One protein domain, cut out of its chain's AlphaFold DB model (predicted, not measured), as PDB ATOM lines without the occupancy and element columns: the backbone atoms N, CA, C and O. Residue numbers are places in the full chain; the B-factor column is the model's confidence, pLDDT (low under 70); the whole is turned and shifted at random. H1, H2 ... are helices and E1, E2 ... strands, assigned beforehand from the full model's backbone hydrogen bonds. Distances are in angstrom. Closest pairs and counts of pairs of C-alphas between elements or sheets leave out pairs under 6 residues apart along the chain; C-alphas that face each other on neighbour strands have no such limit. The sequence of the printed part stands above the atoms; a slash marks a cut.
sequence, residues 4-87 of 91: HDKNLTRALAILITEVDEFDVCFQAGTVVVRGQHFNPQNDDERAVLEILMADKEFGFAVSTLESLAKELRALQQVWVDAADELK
ATOM      1  N   HIS A   4      58.680 -18.569 148.829       79.50
ATOM      2  CA  HIS A   4      59.008 -18.799 150.231       79.50
ATOM      3  C   HIS A   4      60.528 -18.803 150.472       79.50
ATOM      4  O   HIS A   4      60.993 -18.102 151.366       79.50
ATOM      5  N   ASP A   5      61.311 -19.458 149.602       83.38
ATOM      6  CA  ASP A   5      62.785 -19.461 149.692       83.38
ATOM      7  C   ASP A   5      63.373 -18.044 149.592       83.38
ATOM      8  O   ASP A   5      64.340 -17.709 150.278       83.38
ATOM      9  N   LYS A   6      62.783 -17.190 148.742       86.25
ATOM     10  CA  LYS A   6      63.180 -15.779 148.602       86.25
ATOM     11  C   LYS A   6      62.918 -14.990 149.885       86.25
ATOM     12  O   LYS A   6      63.809 -14.274 150.337       86.25
ATOM     13  N   ASN A   7      61.728 -15.125 150.468       85.75
ATOM     14  CA  ASN A   7      61.357 -14.406 151.688       85.75
ATOM     15  C   ASN A   7      62.178 -14.868 152.894       85.75
ATOM     16  O   ASN A   7      62.676 -14.032 153.644       85.75
ATOM     17  N   LEU A   8      62.405 -16.176 153.017       85.06
ATOM     18  CA  LEU A   8      63.264 -16.740 154.051       85.06
ATOM     19  C   LEU A   8      64.703 -16.231 153.923       85.06
ATOM     20  O   LEU A   8      65.291 -15.803 154.908       85.06
ATOM     21  N   THR A   9      65.253 -16.205 152.707       86.12
ATOM     22  CA  THR A   9      66.608 -15.683 152.461       86.12
ATOM     23  C   THR A   9      66.720 -14.205 152.846       86.12
ATOM     24  O   THR A   9      67.707 -13.806 153.457       86.12
ATOM     25  N   ARG A  10      65.702 -13.391 152.530       83.88
ATOM     26  CA  ARG A  10      65.652 -11.974 152.926       83.88
ATOM     27  C   ARG A  10      65.598 -11.805 154.444       83.88
ATOM     28  O   ARG A  10      66.351 -10.997 154.972       83.88
ATOM     29  N   ALA A  11      64.748 -12.567 155.131       83.00
ATOM     30  CA  ALA A  11      64.637 -12.510 156.586       83.00
ATOM     31  C   ALA A  11      65.934 -12.963 157.275       83.00
ATOM     32  O   ALA A  11      66.446 -12.280 158.156       83.00
ATOM     33  N   LEU A  12      66.526 -14.071 156.819       83.50
ATOM     34  CA  LEU A  12      67.799 -14.566 157.344       83.50
ATOM     35  C   LEU A  12      68.935 -13.561 157.131       83.50
ATOM     36  O   LEU A  12      69.743 -13.381 158.032       83.50
ATOM     37  N   ALA A  13      68.978 -12.860 155.994       83.31
ATOM     38  CA  ALA A  13      69.969 -11.808 155.759       83.31
ATOM     39  C   ALA A  13      69.897 -10.661 156.789       83.31
ATOM     40  O   ALA A  13      70.908 -10.019 157.056       83.31
ATOM     41  N   ILE A  14      68.717 -10.422 157.368       80.50
ATOM     42  CA  ILE A  14      68.477  -9.404 158.400       80.50
ATOM     43  C   ILE A  14      68.817  -9.942 159.800       80.50
ATOM     44  O   ILE A  14      69.344  -9.197 160.615       80.50
ATOM     45  N   LEU A  15      68.563 -11.229 160.067       76.25
ATOM     46  CA  LEU A  15      68.879 -11.894 161.347       76.25
ATOM     47  C   LEU A  15      70.375 -12.230 161.507       76.25
ATOM     48  O   LEU A  15      70.878 -12.320 162.618       76.25
ATOM     49  N   ILE A  16      71.081 -12.365 160.381       75.94
ATOM     50  CA  ILE A  16      72.532 -12.227 160.163       75.94
ATOM     51  C   ILE A  16      73.437 -11.524 161.169       75.94
ATOM     52  O   ILE A  16      74.622 -11.811 161.336       75.94
ATOM     53  N   THR A  17      72.903 -10.431 161.662       67.69
ATOM     54  CA  THR A  17      73.646  -9.232 162.007       67.69
ATOM     55  C   THR A  17      73.207  -8.807 163.387       67.69
ATOM     56  O   THR A  17      72.018  -8.907 163.680       67.69
ATOM     57  N   GLU A  18      74.139  -8.330 164.211       66.69
ATOM     58  CA  GLU A  18      73.804  -7.826 165.546       66.69
ATOM     59  C   GLU A  18      72.677  -6.787 165.478       66.69
ATOM     60  O   GLU A  18      72.654  -5.938 164.578       66.69
ATOM     61  N   VAL A  19      71.740  -6.931 166.414       64.25
ATOM     62  CA  VAL A  19      70.516  -6.138 166.532       64.25
ATOM     63  C   VAL A  19      70.796  -4.944 167.440       64.25
ATOM     64  O   VAL A  19      71.274  -5.124 168.559       64.25
ATOM     65  N   ASP A  20      70.503  -3.742 166.953       67.12
ATOM     66  CA  ASP A  20      70.566  -2.485 167.708       67.12
ATOM     67  C   ASP A  20      69.151  -1.997 168.080       67.12
ATOM     68  O   ASP A  20      68.163  -2.306 167.414       67.12
ATOM     69  N   GLU A  21      69.027  -1.186 169.130       59.44
ATOM     70  CA  GLU A  21      67.750  -0.669 169.645       59.44
ATOM     71  C   GLU A  21      66.999   0.235 168.644       59.44
ATOM     72  O   GLU A  21      65.788   0.430 168.755       59.44
ATOM     73  N   PHE A  22      67.699   0.740 167.623       66.06
ATOM     74  CA  PHE A  22      67.145   1.552 166.534       66.06
ATOM     75  C   PHE A  22      66.822   0.753 165.265       66.06
ATOM     76  O   PHE A  22      66.400   1.335 164.262       66.06
ATOM     77  N   ASP A  23      66.998  -0.569 165.287       73.25
ATOM     78  CA  ASP A  23      66.849  -1.402 164.095       73.25
ATOM     79  C   ASP A  23      65.393  -1.617 163.672       73.25
ATOM     80  O   ASP A  23      65.171  -2.088 162.558       73.25
ATOM     81  N   VAL A  24      64.404  -1.255 164.498       78.50
ATOM     82  CA  VAL A  24      62.976  -1.337 164.151       78.50
ATOM     83  C   VAL A  24      62.273  -0.014 164.436       78.50
ATOM     84  O   VAL A  24      62.164   0.411 165.584       78.50
ATOM     85  N   CYS A  25      61.727   0.629 163.405       82.06
ATOM     86  CA  CYS A  25      60.907   1.827 163.579       82.06
ATOM     87  C   CYS A  25      59.712   1.857 162.621       82.06
ATOM     88  O   CYS A  25      59.664   1.131 161.631       82.06
ATOM     89  N   PHE A  26      58.709   2.682 162.925       79.38
ATOM     90  CA  PHE A  26      57.548   2.870 162.057       79.38
ATOM     91  C   PHE A  26      57.621   4.229 161.373       79.38
ATOM     92  O   PHE A  26      57.670   5.266 162.035       79.38
ATOM     93  N   GLN A  27      57.597   4.230 160.043       81.06
ATOM     94  CA  GLN A  27      57.697   5.443 159.243       81.06
ATOM     95  C   GLN A  27      56.674   5.418 158.112       81.06
ATOM     96  O   GLN A  27      56.675   4.515 157.278       81.06
ATOM     97  N   ALA A  28      55.804   6.433 158.075       79.75
ATOM     98  CA  ALA A  28      54.848   6.665 156.986       79.75
ATOM     99  C   ALA A  28      54.017   5.423 156.584       79.75
ATOM    100  O   ALA A  28      53.754   5.197 155.405       79.75
ATOM    101  N   GLY A  29      53.606   4.596 157.552       76.12
ATOM    102  CA  GLY A  29      52.819   3.388 157.277       76.12
ATOM    103  C   GLY A  29      53.638   2.125 156.989       76.12
ATOM    104  O   GLY A  29      53.045   1.070 156.778       76.12
ATOM    105  N   THR A  30      54.969   2.223 156.998       82.94
ATOM    106  CA  THR A  30      55.898   1.103 156.806       82.94
ATOM    107  C   THR A  30      56.627   0.770 158.101       82.94
ATOM    108  O   THR A  30      56.936   1.658 158.896       82.94
ATOM    109  N   VAL A  31      56.906  -0.514 158.304       84.00
ATOM    110  CA  VAL A  31      57.834  -0.994 159.324       84.00
ATOM    111  C   VAL A  31      59.217  -0.981 158.693       84.00
ATOM    112  O   VAL A  31      59.460  -1.662 157.700       84.00
ATOM    113  N   VAL A  32      60.113  -0.176 159.236       85.62
ATOM    114  CA  VAL A  32      61.508  -0.144 158.826       85.62
ATOM    115  C   VAL A  32      62.263  -1.110 159.716       85.62
ATOM    116  O   VAL A  32      62.263  -0.942 160.931       85.62
ATOM    117  N   VAL A  33      62.897  -2.110 159.110       83.12
ATOM    118  CA  VAL A  33      63.805  -3.027 159.798       83.12
ATOM    119  C   VAL A  33      65.193  -2.879 159.186       83.12
ATOM    120  O   VAL A  33      65.392  -3.211 158.016       83.12
ATOM    121  N   ARG A  34      66.148  -2.337 159.944       79.81
ATOM    122  CA  ARG A  34      67.541  -2.086 159.516       79.81
ATOM    123  C   ARG A  34      67.635  -1.303 158.198       79.81
ATOM    124  O   ARG A  34      68.366  -1.669 157.279       79.81
ATOM    125  N   GLY A  35      66.819  -0.255 158.068       79.69
ATOM    126  CA  GLY A  35      66.733   0.585 156.866       79.69
ATOM    127  C   GLY A  35      65.983  -0.041 155.683       79.69
ATOM    128  O   GLY A  35      65.797   0.621 154.662       79.69
ATOM    129  N   GLN A  36      65.518  -1.289 155.794       84.75
ATOM    130  CA  GLN A  36      64.606  -1.875 154.814       84.75
ATOM    131  C   GLN A  36      63.169  -1.540 155.181       84.75
ATOM    132  O   GLN A  36      62.726  -1.804 156.294       84.75
ATOM    133  N   HIS A  37      62.435  -0.984 154.227       87.88
ATOM    134  CA  HIS A  37      61.031  -0.649 154.403       87.88
ATOM    135  C   HIS A  37      60.161  -1.850 154.045       87.88
ATOM    136  O   HIS A  37      60.276  -2.404 152.952       87.88
ATOM    137  N   PHE A  38      59.272  -2.214 154.961       86.31
ATOM    138  CA  PHE A  38      58.257  -3.235 154.772       86.31
ATOM    139  C   PHE A  38      56.886  -2.596 154.918       86.31
ATOM    140  O   PHE A  38      56.558  -2.005 155.947       86.31
ATOM    141  N   ASN A  39      56.069  -2.707 153.885       87.31
ATOM    142  CA  ASN A  39      54.668  -2.353 153.906       87.31
ATOM    143  C   ASN A  39      53.854  -3.563 154.396       87.31
ATOM    144  O   ASN A  39      53.708  -4.537 153.655       87.31
ATOM    145  N   PRO A  40      53.238  -3.502 155.591       82.44
ATOM    146  CA  PRO A  40      52.441  -4.611 156.124       82.44
ATOM    147  C   PRO A  40      51.199  -4.941 155.278       82.44
ATOM    148  O   PRO A  40      50.602  -6.002 155.438       82.44
ATOM    149  N   GLN A  41      50.787  -4.032 154.385       82.25
ATOM    150  CA  GLN A  41      49.672  -4.240 153.453       82.25
ATOM    151  C   GLN A  41      50.072  -5.053 152.212       82.25
ATOM    152  O   GLN A  41      49.203  -5.488 151.462       82.25
ATOM    153  N   ASN A  42      51.371  -5.244 151.965       89.25
ATOM    154  CA  ASN A  42      51.867  -6.100 150.898       89.25
ATOM    155  C   ASN A  42      52.102  -7.512 151.454       89.25
ATOM    156  O   ASN A  42      52.905  -7.690 152.366       89.25
ATOM    157  N   ASP A  43      51.433  -8.522 150.893       87.12
ATOM    158  CA  ASP A  43      51.509  -9.900 151.400       87.12
ATOM    159  C   ASP A  43      52.933 -10.491 151.374       87.12
ATOM    160  O   ASP A  43      53.277 -11.310 152.227       87.12
ATOM    161  N   ASP A  44      53.783 -10.079 150.429       87.31
ATOM    162  CA  ASP A  44      55.157 -10.583 150.318       87.31
ATOM    163  C   ASP A  44      56.033 -10.023 151.429       87.31
ATOM    164  O   ASP A  44      56.857 -10.742 151.993       87.31
ATOM    165  N   GLU A  45      55.854  -8.741 151.732       87.81
ATOM    166  CA  GLU A  45      56.597  -8.032 152.770       87.81
ATOM    167  C   GLU A  45      56.079  -8.397 154.158       87.81
ATOM    168  O   GLU A  45      56.889  -8.624 155.058       87.81
ATOM    169  N   ARG A  46      54.762  -8.588 154.309       86.38
ATOM    170  CA  ARG A  46      54.163  -9.141 155.528       86.38
ATOM    171  C   ARG A  46      54.722 -10.524 155.842       86.38
ATOM    172  O   ARG A  46      55.124 -10.764 156.971       86.38
ATOM    173  N   ALA A  47      54.855 -11.400 154.846       86.94
ATOM    174  CA  ALA A  47      55.445 -12.723 155.051       86.94
ATOM    175  C   ALA A  47      56.926 -12.672 155.482       86.94
ATOM    176  O   ALA A  47      57.396 -13.584 156.155       86.94
ATOM    177  N   VAL A  48      57.685 -11.637 155.099       86.88
ATOM    178  CA  VAL A  48      59.055 -11.439 155.608       86.88
ATOM    179  C   VAL A  48      59.022 -10.955 157.057       86.88
ATOM    180  O   VAL A  48      59.759 -11.494 157.881       86.88
ATOM    181  N   LEU A  49      58.148  -9.996 157.381       84.50
ATOM    182  CA  LEU A  49      57.951  -9.518 158.752       84.50
ATOM    183  C   LEU A  49      57.541 -10.658 159.692       84.50
ATOM    184  O   LEU A  49      58.140 -10.801 160.747       84.50
ATOM    185  N   GLU A  50      56.611 -11.523 159.283       84.94
ATOM    186  CA  GLU A  50      56.181 -12.696 160.060       84.94
ATOM    187  C   GLU A  50      57.353 -13.632 160.411       84.94
ATOM    188  O   GLU A  50      57.405 -14.168 161.518       84.94
ATOM    189  N   ILE A  51      58.327 -13.802 159.507       85.62
ATOM    190  CA  ILE A  51      59.540 -14.590 159.779       85.62
ATOM    191  C   ILE A  51      60.457 -13.852 160.762       85.62
ATOM    192  O   ILE A  51      61.002 -14.479 161.667       85.62
ATOM    193  N   LEU A  52      60.623 -12.535 160.613       81.75
ATOM    194  CA  LEU A  52      61.427 -11.722 161.534       81.75
ATOM    195  C   LEU A  52      60.831 -11.706 162.947       81.75
ATOM    196  O   LEU A  52      61.570 -11.766 163.922       81.75
ATOM    197  N   MET A  53      59.503 -11.718 163.063       80.75
ATOM    198  CA  MET A  53      58.783 -11.791 164.336       80.75
ATOM    199  C   MET A  53      58.951 -13.129 165.076       80.75
ATOM    200  O   MET A  53      58.516 -13.243 166.222       80.75
ATOM    201  N   ALA A  54      59.559 -14.146 164.452       81.06
ATOM    202  CA  ALA A  54      59.953 -15.367 165.152       81.06
ATOM    203  C   ALA A  54      61.078 -15.108 166.170       81.06
ATOM    204  O   ALA A  54      61.181 -15.830 167.166       81.06
ATOM    205  N   ASP A  55      61.895 -14.076 165.940       80.38
ATOM    206  CA  ASP A  55      62.765 -13.527 166.969       80.38
ATOM    207  C   ASP A  55      61.935 -12.715 167.976       80.38
ATOM    208  O   ASP A  55      61.046 -11.948 167.607       80.38
ATOM    209  N   LYS A  56      62.196 -12.903 169.273       74.25
ATOM    210  CA  LYS A  56      61.351 -12.328 170.332       74.25
ATOM    211  C   LYS A  56      61.454 -10.808 170.412       74.25
ATOM    212  O   LYS A  56      60.452 -10.165 170.723       74.25
ATOM    213  N   GLU A  57      62.635 -10.250 170.171       73.31
ATOM    214  CA  GLU A  57      62.872  -8.810 170.271       73.31
ATOM    215  C   GLU A  57      62.232  -8.101 169.076       73.31
ATOM    216  O   GLU A  57      61.423  -7.186 169.260       73.31
ATOM    217  N   PHE A  58      62.465  -8.617 167.864       74.12
ATOM    218  CA  PHE A  58      61.786  -8.136 166.659       74.12
ATOM    219  C   PHE A  58      60.267  -8.317 166.744       74.12
ATOM    220  O   PHE A  58      59.514  -7.392 166.438       74.12
ATOM    221  N   GLY A  59      59.803  -9.481 167.199       76.38
ATOM    222  CA  GLY A  59      58.385  -9.790 167.354       76.38
ATOM    223  C   GLY A  59      57.666  -8.811 168.276       76.38
ATOM    224  O   GLY A  59      56.595  -8.304 167.927       76.38
ATOM    225  N   PHE A  60      58.268  -8.490 169.422       77.06
ATOM    226  CA  PHE A  60      57.722  -7.507 170.354       77.06
ATOM    227  C   PHE A  60      57.694  -6.092 169.756       77.06
ATOM    228  O   PHE A  60      56.662  -5.416 169.831       77.06
ATOM    229  N   ALA A  61      58.792  -5.654 169.130       74.06
ATOM    230  CA  ALA A  61      58.898  -4.319 168.542       74.06
ATOM    231  C   ALA A  61      57.875  -4.103 167.415       74.06
ATOM    232  O   ALA A  61      57.116  -3.132 167.443       74.06
ATOM    233  N   VAL A  62      57.787  -5.040 166.465       74.75
ATOM    234  CA  VAL A  62      56.834  -4.968 165.346       74.75
ATOM    235  C   VAL A  62      55.389  -4.977 165.856       74.75
ATOM    236  O   VAL A  62      54.605  -4.119 165.457       74.75
ATOM    237  N   SER A  63      55.048  -5.855 166.807       77.88
ATOM    238  CA  SER A  63      53.687  -5.932 167.373       77.88
ATOM    239  C   SER A  63      53.270  -4.647 168.099       77.88
ATOM    240  O   SER A  63      52.116  -4.213 168.016       77.88
ATOM    241  N   THR A  64      54.210  -4.022 168.812       78.00
ATOM    242  CA  THR A  64      53.977  -2.753 169.516       78.00
ATOM    243  C   THR A  64      53.715  -1.625 168.518       78.00
ATOM    244  O   THR A  64      52.761  -0.865 168.681       78.00
ATOM    245  N   LEU A  65      54.508  -1.553 167.445       76.56
ATOM    246  CA  LEU A  65      54.334  -0.559 166.386       76.56
ATOM    247  C   LEU A  65      53.031  -0.754 165.607       76.56
ATOM    248  O   LEU A  65      52.351   0.228 165.318       76.56
ATOM    249  N   GLU A  66      52.643  -1.992 165.297       74.69
ATOM    250  CA  GLU A  66      51.360  -2.272 164.642       74.69
ATOM    251  C   GLU A  66      50.169  -1.867 165.514       74.69
ATOM    252  O   GLU A  66      49.212  -1.266 165.017       74.69
ATOM    253  N   SER A  67      50.244  -2.147 166.819       79.69
ATOM    254  CA  SER A  67      49.213  -1.748 167.782       79.69
ATOM    255  C   SER A  67      49.091  -0.225 167.856       79.69
ATOM    256  O   SER A  67      47.997   0.311 167.676       79.69
ATOM    257  N   LEU A  68      50.216   0.482 167.999       78.25
ATOM    258  CA  LEU A  68      50.249   1.945 168.020       78.25
ATOM    259  C   LEU A  68      49.735   2.549 166.704       78.25
ATOM    260  O   LEU A  68      48.947   3.492 166.709       78.25
ATOM    261  N   ALA A  69      50.134   1.992 165.558       77.38
ATOM    262  CA  ALA A  69      49.666   2.445 164.252       77.38
ATOM    263  C   ALA A  69      48.148   2.266 164.093       77.38
ATOM    264  O   ALA A  69      47.484   3.110 163.486       77.38
ATOM    265  N   LYS A  70      47.580   1.186 164.641       80.94
ATOM    266  CA  LYS A  70      46.133   0.947 164.642       80.94
ATOM    267  C   LYS A  70      45.392   1.977 165.495       80.94
ATOM    268  O   LYS A  70      44.381   2.507 165.042       80.94
ATOM    269  N   GLU A  71      45.903   2.289 166.683       82.69
ATOM    270  CA  GLU A  71      45.332   3.317 167.562       82.69
ATOM    271  C   GLU A  71      45.402   4.712 166.936       82.69
ATOM    272  O   GLU A  71      44.401   5.429 166.910       82.69
ATOM    273  N   LEU A  72      46.545   5.075 166.347       80.00
ATOM    274  CA  LEU A  72      46.713   6.348 165.646       80.00
ATOM    275  C   LEU A  72      45.764   6.477 164.451       80.00
ATOM    276  O   LEU A  72      45.191   7.545 164.252       80.00
ATOM    277  N   ARG A  73      45.545   5.403 163.682       78.94
ATOM    278  CA  ARG A  73      44.546   5.397 162.597       78.94
ATOM    279  C   ARG A  73      43.120   5.535 163.121       78.94
ATOM    280  O   ARG A  73      42.332   6.251 162.516       78.94
ATOM    281  N   ALA A  74      42.787   4.881 164.232       81.62
ATOM    282  CA  ALA A  74      41.471   5.025 164.851       81.62
ATOM    283  C   ALA A  74      41.232   6.470 165.317       81.62
ATOM    284  O   ALA A  74      40.171   7.029 165.060       81.62
ATOM    285  N   LEU A  75      42.241   7.100 165.926       82.56
ATOM    286  CA  LEU A  75      42.209   8.520 166.275       82.56
ATOM    287  C   LEU A  75      42.063   9.399 165.032       82.56
ATOM    288  O   LEU A  75      41.197  10.264 165.007       82.56
ATOM    289  N   GLN A  76      42.870   9.164 163.994       81.88
ATOM    290  CA  GLN A  76      42.789   9.901 162.733       81.88
ATOM    291  C   GLN A  76      41.379   9.839 162.136       81.88
ATOM    292  O   GLN A  76      40.882  10.867 161.691       81.88
ATOM    293  N   GLN A  77      40.729   8.673 162.159       82.00
ATOM    294  CA  GLN A  77      39.371   8.522 161.642       82.00
ATOM    295  C   GLN A  77      38.380   9.430 162.376       82.00
ATOM    296  O   GLN A  77      37.621  10.133 161.725       82.00
ATOM    297  N   VAL A  78      38.452   9.502 163.709       84.88
ATOM    298  CA  VAL A  78      37.594  10.403 164.503       84.88
ATOM    299  C   VAL A  78      37.795  11.867 164.100       84.88
ATOM    300  O   VAL A  78      36.831  12.623 164.017       84.88
ATOM    301  N   TRP A  79      39.037  12.279 163.833       82.38
ATOM    302  CA  TRP A  79      39.333  13.640 163.373       82.38
ATOM    303  C   TRP A  79      38.818  13.915 161.960       82.38
ATOM    304  O   TRP A  79      38.332  15.014 161.705       82.38
ATOM    305  N   VAL A  80      38.923  12.937 161.057       83.19
ATOM    306  CA  VAL A  80      38.382  13.032 159.693       83.19
ATOM    307  C   VAL A  80      36.860  13.145 159.738       83.19
ATOM    308  O   VAL A  80      36.317  14.092 159.180       83.19
ATOM    309  N   ASP A  81      36.191  12.265 160.485       85.31
ATOM    310  CA  ASP A  81      34.732  12.274 160.634       85.31
ATOM    311  C   ASP A  81      34.244  13.615 161.214       85.31
ATOM    312  O   ASP A  81      33.296  14.215 160.710       85.31
ATOM    313  N   ALA A  82      34.934  14.141 162.234       83.69
ATOM    314  CA  ALA A  82      34.615  15.443 162.815       83.69
ATOM    315  C   ALA A  82      34.847  16.611 161.836       83.69
ATOM    316  O   ALA A  82      34.086  17.579 161.839       83.69
ATOM    317  N   ALA A  83      35.886  16.547 160.998       82.94
ATOM    318  CA  ALA A  83      36.140  17.559 159.973       82.94
ATOM    319  C   ALA A  83      35.059  17.548 158.879       82.94
ATOM    320  O   ALA A  83      34.588  18.617 158.477       82.94
ATOM    321  N   ASP A  84      34.620  16.356 158.468       84.00
ATOM    322  CA  ASP A  84      33.530  16.156 157.513       84.00
ATOM    323  C   ASP A  84      32.193  16.674 158.074       84.00
ATOM    324  O   ASP A  84      31.472  17.408 157.390       84.00
ATOM    325  N   GLU A  85      31.878  16.378 159.343       82.44
ATOM    326  CA  GLU A  85      30.688  16.904 160.034       82.44
ATOM    327  C   GLU A  85      30.686  18.435 160.113       82.44
ATOM    328  O   GLU A  85      29.650  19.081 159.924       82.44
ATOM    329  N   LEU A  86      31.855  19.033 160.352       83.31
ATOM    330  CA  LEU A  86      32.033  20.483 160.395       83.31
ATOM    331  C   LEU A  86      32.081  21.129 159.001       83.31
ATOM    332  O   LEU A  86      32.159  22.357 158.920       83.31
ATOM    333  N   LYS A  87      32.009  20.338 157.917       79.12
ATOM    334  CA  LYS A  87      32.188  20.787 156.525       79.12
ATOM    335  C   LYS A  87      33.441  21.638 156.356       79.12
ATOM    336  O   LYS A  87      33.436  22.631 155.624       79.12
TER     337      LYS A  87
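Overview. This is residues 4 to 87 of the 91 residues of an uncharacterized protein of Profundibacter amoris (UniProt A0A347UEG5). A small body bears one long helical arm: the sheet E1 E2 E3 is covered on one face by H2 and by residues 57 to 69 of H3, and H3 then runs on past the sheet, so that residues 70 to 87, of which 70 to 85 belong to H3, stick out. H1 packs on H2 and is not on the sheet. The printed part has 84 residues, with three named helices and three named strands in the order H1 E1 E2 E3 H2 H3; the class is mostly helix, in two layers, with helices on one face of a sheet. The sheet runs E1 - E2 - E3, all antiparallel, and is a meander, each strand the antiparallel neighbour of the one before. The whole is loose, with a radius of gyration of the C-alphas of 15.5 A, and elongated, spanning 52 by 26 by 19 A.

Arrangement. H1, residues 4 to 15, touches H2, residues 43 to 52; their closest C-alphas, those of Asn 7 and Val 48, are 5.4 A apart. They run the same way at a steep tilt of 45 degrees. E1, residues 24 to 27, and E2, residues 30 to 33, form an antiparallel hairpin, with N 25 and O 32 within hydrogen-bond range at 3.0 A. E2 and E3, residues 36 to 38, form another, with N 31 and O 38 at 2.8 A. H2 is on the sheet; its closest C-alpha pair with E3 is Phe 38 and Glu 45, 5.5 A. H3, residues 56 to 85, is on the sheet at a height over the sheet of 9.1 A. It lies over E1 and runs along the strands, at 12 degrees to E1 on the local plane; their closest C-alphas, those of Phe 26 and Leu 65, are 6.4 A apart. H2 and H3 are close but not clearly touching, with the C-alphas of Leu 52 and Phe 58 closest at 6.3 A. H1 and H3 are apart. In H1, H2 and H3 every O i to N i+4 pair is within hydrogen-bond range.

Along the chain. H1 begins at C-alpha 4 (59.008, -18.799, 150.231) and is 16.4 A long. E1, E2 and E3 measure 9.9 A, 9.4 A and 6.5 A, and H2 measures 14.3 A. H3 runs 43.6 A, from C-alpha 56 (61.351, -12.328, 170.332) to C-alpha 85 (30.688, 16.904, 160.034).

Size, cuts and confidence. The C-alphas of Ile 16 and Lys 87, the two farthest apart, are 52.3 A apart. Without the residues that stand free, the body spans 30 by 26 by 19 A. The printed part has no cut and no long link. Residues 17 to 22 have pLDDT under 70; the mean of the printed part is 80.5.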